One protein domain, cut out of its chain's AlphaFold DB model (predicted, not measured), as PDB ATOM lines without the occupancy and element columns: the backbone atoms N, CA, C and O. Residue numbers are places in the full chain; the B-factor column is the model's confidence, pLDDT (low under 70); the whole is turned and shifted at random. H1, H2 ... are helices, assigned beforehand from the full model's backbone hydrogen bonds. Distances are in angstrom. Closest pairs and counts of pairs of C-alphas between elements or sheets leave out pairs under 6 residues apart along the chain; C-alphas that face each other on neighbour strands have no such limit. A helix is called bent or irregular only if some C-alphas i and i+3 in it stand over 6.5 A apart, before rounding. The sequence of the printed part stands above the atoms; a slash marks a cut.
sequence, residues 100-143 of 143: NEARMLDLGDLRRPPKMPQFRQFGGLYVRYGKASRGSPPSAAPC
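What this domain is: This is residues 100 to 143 of the 143 residues of the protein "Tyr recombinase domain-containing protein" of Nonomuraea longispora (UniProt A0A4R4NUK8). There is little regular structure here: a loose rod, mostly loop, that folds back through the short helix H2 at one end and again near Gly 135 at the other. The small helix H1 opens the printed part, and residues 110 to 111 pair antiparallel with residues 124 to 125 near H2. The 44 printed residues hold H1, then H2, and no named strand; the class is all helix, with 10 residues in named elements. The radius of gyration of the C-alphas is 12.3 A, and the spans are 40 by 19 by 14 A.

How they stand to each other: Start at H1, residues 100 to 103, too short for an O i to N i+4 pair. A long link of 13 residues leads to H2, residues 117 to 122, which is apart from H1. In H2, 0 of 2 O i to N i+4 pairs and 2 of 3 O i to N i+3 pairs are within hydrogen-bond range.

Where its parts are: Find C-alpha 100 at (176.179, 277.195, 201.773); H1 runs 5.0 A to Arg 103. H2 runs 9.4 A from Pro 117 to C-alpha 122 at (177.633, 282.358, 182.881); it is irregular, with C-alphas 118 and 121 9.1 A apart.

The domain as a whole: The C-alphas farthest apart, Gln 118 and Gly 135, are 40.0 A apart. The printed part has no cut; pLDDT is under 70 at residues 131 to 143.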
ATOM      1  N   ASN A 100     176.954 278.400 202.086       85.69
ATOM      2  CA  ASN A 100     176.179 277.195 201.773       85.69
ATOM      3  C   ASN A 100     175.716 277.161 200.314       85.69
ATOM      4  O   ASN A 100     175.732 276.099 199.704       85.69
ATOM      5  N   GLU A 101     175.364 278.316 199.753       89.62
ATOM      6  CA  GLU A 101     174.938 278.449 198.359       89.62
ATOM      7  C   GLU A 101     176.103 278.098 197.422       89.62
ATOM      8  O   GLU A 101     175.940 277.295 196.511       89.62
ATOM      9  N   ALA A 102     177.308 278.598 197.718       90.06
ATOM     10  CA  ALA A 102     178.521 278.276 196.969       90.06
ATOM     11  C   ALA A 102     178.956 276.805 197.117       90.06
ATOM     12  O   ALA A 102     179.429 276.207 196.156       90.06
ATOM     13  N   ARG A 103     178.794 276.204 198.306       89.56
ATOM     14  CA  ARG A 103     179.131 274.788 198.545       89.56
ATOM     15  C   ARG A 103     178.243 273.828 197.750       89.56
ATOM     16  O   ARG A 103     178.714 272.759 197.376       89.56
ATOM     17  N   MET A 104     176.974 274.177 197.565       88.69
ATOM     18  CA  MET A 104     175.987 273.330 196.889       88.69
ATOM     19  C   MET A 104     175.835 273.652 195.398       88.69
ATOM     20  O   MET A 104     174.940 273.113 194.749       88.69
ATOM     21  N   LEU A 105     176.674 274.546 194.871       90.25
ATOM     22  CA  LEU A 105     176.586 275.001 193.496       90.25
ATOM     23  C   LEU A 105     176.988 273.899 192.511       90.25
ATOM     24  O   LEU A 105     177.986 273.207 192.717       90.25
ATOM     25  N   ASP A 106     176.243 273.789 191.416       90.19
ATOM     26  CA  ASP A 106     176.509 272.858 190.322       90.19
ATOM     27  C   ASP A 106     176.536 273.582 188.966       90.19
ATOM     28  O   ASP A 106     176.022 274.689 188.808       90.19
ATOM     29  N   LEU A 107     177.116 272.951 187.947       87.62
ATOM     30  CA  LEU A 107     177.176 273.489 186.587       87.62
ATOM     31  C   LEU A 107     175.782 273.667 185.970       87.62
ATOM     32  O   LEU A 107     175.598 274.554 185.140       87.62
ATOM     33  N   GLY A 108     174.803 272.857 186.390       88.25
ATOM     34  CA  GLY A 108     173.403 272.983 185.969       88.25
ATOM     35  C   GLY A 108     172.697 274.241 186.486       88.25
ATOM     36  O   GLY A 108     171.660 274.622 185.946       88.25
ATOM     37  N   ASP A 109     173.268 274.914 187.490       88.12
ATOM     38  CA  ASP A 109     172.717 276.145 188.064       88.12
ATOM     39  C   ASP A 109     173.039 277.390 187.211       88.12
ATOM     40  O   ASP A 109     172.477 278.468 187.426       88.12
ATOM     41  N   LEU A 110     173.931 277.254 186.226       88.69
ATOM     42  CA  LEU A 110     174.319 278.311 185.296       88.69
ATOM     43  C   LEU A 110     173.262 278.498 184.200       88.69
ATOM     44  O   LEU A 110     172.837 277.548 183.538       88.69
ATOM     45  N   ARG A 111     172.845 279.745 183.960       84.75
ATOM     46  CA  ARG A 111     171.822 280.089 182.967       84.75
ATOM     47  C   ARG A 111     172.253 281.231 182.066       84.75
ATOM     48  O   ARG A 111     172.936 282.172 182.459       84.75
ATOM     49  N   ARG A 112     171.760 281.172 180.829       86.81
ATOM     50  CA  ARG A 112     171.907 282.259 179.865       86.81
ATOM     51  C   ARG A 112     170.885 283.358 180.150       86.81
ATOM     52  O   ARG A 112     169.694 283.107 179.959       86.81
ATOM     53  N   PRO A 113     171.304 284.568 180.557       82.44
ATOM     54  CA  PRO A 113     170.362 285.654 180.757       82.44
ATOM     55  C   PRO A 113     169.897 286.188 179.391       82.44
ATOM     56  O   PRO A 113     170.727 286.455 178.515       82.44
ATOM     57  N   PRO A 114     168.587 286.414 179.192       82.06
ATOM     58  CA  PRO A 114     168.067 286.934 177.926       82.06
ATOM     59  C   PRO A 114     168.554 288.361 177.639       82.06
ATOM     60  O   PRO A 114     168.736 288.733 176.485       82.06
ATOM     61  N   LYS A 115     168.811 289.150 178.689       85.00
ATOM     62  CA  LYS A 115     169.233 290.556 178.586       85.00
ATOM     63  C   LYS A 115     170.746 290.749 178.435       85.00
ATOM     64  O   LYS A 115     171.175 291.871 178.196       85.00
ATOM     65  N   MET A 116     171.554 289.697 178.601       84.81
ATOM     66  CA  MET A 116     173.019 289.789 178.510       84.81
ATOM     67  C   MET A 116     173.631 288.560 177.810       84.81
ATOM     68  O   MET A 116     174.361 287.774 178.423       84.81
ATOM     69  N   PRO A 117     173.336 288.357 176.514       83.31
ATOM     70  CA  PRO A 117     173.761 287.169 175.775       83.31
ATOM     71  C   PRO A 117     175.287 287.017 175.666       83.31
ATOM     72  O   PRO A 117     175.759 285.893 175.484       83.31
ATOM     73  N   GLN A 118     176.053 288.106 175.805       89.31
ATOM     74  CA  GLN A 118     177.517 288.108 175.775       89.31
ATOM     75  C   GLN A 118     178.142 287.235 176.872       89.31
ATOM     76  O   GLN A 118     179.190 286.637 176.650       89.31
ATOM     77  N   PHE A 119     177.466 287.082 178.015       81.62
ATOM     78  CA  PHE A 119     177.947 286.249 179.121       81.62
ATOM     79  C   PHE A 119     177.591 284.764 178.963       81.62
ATOM     80  O   PHE A 119     177.936 283.950 179.819       81.62
ATOM     81  N   ARG A 120     176.940 284.378 177.852       87.06
ATOM     82  CA  ARG A 120     176.522 282.994 177.562       87.06
ATOM     83  C   ARG A 120     175.821 282.383 178.782       87.06
ATOM     84  O   ARG A 120     175.037 283.066 179.426       87.06
ATOM     85  N   GLN A 121     176.086 281.118 179.105       83.88
ATOM     86  CA  GLN A 121     175.513 280.442 180.272       83.88
ATOM     87  C   GLN A 121     176.009 280.984 181.624       83.88
ATOM     88  O   GLN A 121     175.468 280.604 182.648       83.88
ATOM     89  N   PHE A 122     177.014 281.859 181.649       82.94
ATOM     90  CA  PHE A 122     177.633 282.358 182.881       82.94
ATOM     91  C   PHE A 122     177.065 283.702 183.340       82.94
ATOM     92  O   PHE A 122     177.587 284.299 184.272       82.94
ATOM     93  N   GLY A 123     176.029 284.215 182.674       81.56
ATOM     94  CA  GLY A 123     175.454 285.522 182.997       81.56
ATOM     95  C   GLY A 123     174.321 285.487 184.026       81.56
ATOM     96  O   GLY A 123     173.826 286.538 184.417       81.56
ATOM     97  N   GLY A 124     173.881 284.301 184.443       85.88
ATOM     98  CA  GLY A 124     172.866 284.117 185.472       85.88
ATOM     99  C   GLY A 124     173.133 282.851 186.274       85.88
ATOM    100  O   GLY A 124     173.654 281.873 185.739       85.88
ATOM    101  N   LEU A 125     172.763 282.881 187.552       87.94
ATOM    102  CA  LEU A 125     172.959 281.778 188.483       87.94
ATOM    103  C   LEU A 125     171.674 281.503 189.254       87.94
ATOM    104  O   LEU A 125     171.037 282.431 189.757       87.94
ATOM    105  N   TYR A 126     171.321 280.229 189.367       86.75
ATOM    106  CA  TYR A 126     170.175 279.785 190.133       86.75
ATOM    107  C   TYR A 126     170.575 279.167 191.466       86.75
ATOM    108  O   TYR A 126     171.319 278.194 191.520       86.75
ATOM    109  N   VAL A 127     170.076 279.719 192.569       85.12
ATOM    110  CA  VAL A 127     170.431 279.236 193.906       85.12
ATOM    111  C   VAL A 127     169.366 278.254 194.393       85.12
ATOM    112  O   VAL A 127     168.306 278.657 194.862       85.12
ATOM    113  N   ARG A 128     169.667 276.951 194.315       82.12
ATOM    114  CA  ARG A 128     168.774 275.873 194.789       82.12
ATOM    115  C   ARG A 128     168.694 275.753 196.312       82.12
ATOM    116  O   ARG A 128     167.696 275.289 196.842       82.12
ATOM    117  N   TYR A 129     169.744 276.147 197.026       78.38
ATOM    118  CA  TYR A 129     169.829 276.008 198.484       78.38
ATOM    119  C   TYR A 129     169.891 277.380 199.153       78.38
ATOM    120  O   TYR A 129     170.818 277.688 199.904       78.38
ATOM    121  N   GLY A 130     168.908 278.224 198.824       73.56
ATOM    122  CA  GLY A 130     168.794 279.572 199.366       73.56
ATOM    123  C   GLY A 130     168.431 279.584 200.851       73.56
ATOM    124  O   GLY A 130     168.051 278.569 201.443       73.56
ATOM    125  N   LYS A 131     168.529 280.767 201.467       67.44
ATOM    126  CA  LYS A 131     168.123 280.989 202.864       67.44
ATOM    127  C   LYS A 131     166.707 280.448 203.096       67.44
ATOM    128  O   LYS A 131     165.752 280.895 202.467       67.44
ATOM    129  N   ALA A 132     166.587 279.507 204.025       58.50
ATOM    130  CA  ALA A 132     165.305 279.058 204.541       58.50
ATOM    131  C   ALA A 132     164.695 280.127 205.463       58.50
ATOM    132  O   ALA A 132     165.410 280.759 206.250       58.50
ATOM    133  N   SER A 133     163.374 280.292 205.427       52.19
ATOM    134  CA  SER A 133     162.629 280.855 206.559       52.19
ATOM    135  C   SER A 133     162.740 279.916 207.768       52.19
ATOM    136  O   SER A 133     162.879 278.703 207.602       52.19
ATOM    137  N   ARG A 134     162.709 280.454 209.000       43.56
ATOM    138  CA  ARG A 134     162.767 279.635 210.230       43.56
ATOM    139  C   ARG A 134     161.710 278.524 210.171       43.56
ATOM    140  O   ARG A 134     160.525 278.822 210.085       43.56
ATOM    141  N   GLY A 135     162.156 277.269 210.244       51.38
ATOM    142  CA  GLY A 135     161.287 276.086 210.260       51.38
ATOM    143  C   GLY A 135     160.881 275.542 208.887       51.38
ATOM    144  O   GLY A 135     160.134 274.571 208.832       51.38
ATOM    145  N   SER A 136     161.366 276.120 207.785       47.50
ATOM    146  CA  SER A 136     161.077 275.642 206.427       47.50
ATOM    147  C   SER A 136     162.306 274.974 205.802       47.50
ATOM    148  O   SER A 136     163.436 275.325 206.155       47.50
ATOM    149  N   PRO A 137     162.136 274.026 204.863       55.53
ATOM    150  CA  PRO A 137     163.240 273.604 204.007       55.53
ATOM    151  C   PRO A 137     163.829 274.819 203.256       55.53
ATOM    152  O   PRO A 137     163.129 275.821 203.073       55.53
ATOM    153  N   PRO A 138     165.117 274.774 202.852       58.69
ATOM    154  CA  PRO A 138     165.719 275.826 202.033       58.69
ATOM    155  C   PRO A 138     164.819 276.127 200.840       58.69
ATOM    156  O   PRO A 138     164.219 275.213 200.276       58.69
ATOM    157  N   SER A 139     164.701 277.412 200.490       59.19
ATOM    158  CA  SER A 139     163.915 277.826 199.331       59.19
ATOM    159  C   SER A 139     164.588 277.246 198.091       59.19
ATOM    160  O   SER A 139     165.575 277.784 197.591       59.19
ATOM    161  N   ALA A 140     164.101 276.078 197.677       55.62
ATOM    162  CA  ALA A 140     164.445 275.465 196.419       55.62
ATOM    163  C   ALA A 140     163.722 276.267 195.361       55.62
ATOM    164  O   ALA A 140     162.494 276.277 195.275       55.62
ATOM    165  N   ALA A 141     164.503 277.005 194.601       54.41
ATOM    166  CA  ALA A 141     163.973 277.678 193.458       54.41
ATOM    167  C   ALA A 141     163.535 276.562 192.449       54.41
ATOM    168  O   ALA A 141     164.253 275.568 192.300       54.41
ATOM    169  N   PRO A 142     162.327 276.636 191.842       50.78
ATOM    170  CA  PRO A 142     161.777 275.586 190.970       50.78
ATOM    171  C   PRO A 142     162.693 275.236 189.783       50.78
ATOM    172  O   PRO A 142     163.278 276.129 189.175       50.78
ATOM    173  N   CYS A 143     162.823 273.945 189.475       44.38
ATOM    174  CA  CYS A 143     163.622 273.418 188.363       44.38
ATOM    175  C   CYS A 143     163.216 273.991 186.992       44.38
ATOM    176  O   CYS A 143     161.994 274.131 186.760       44.38
TER     177      CYS A 143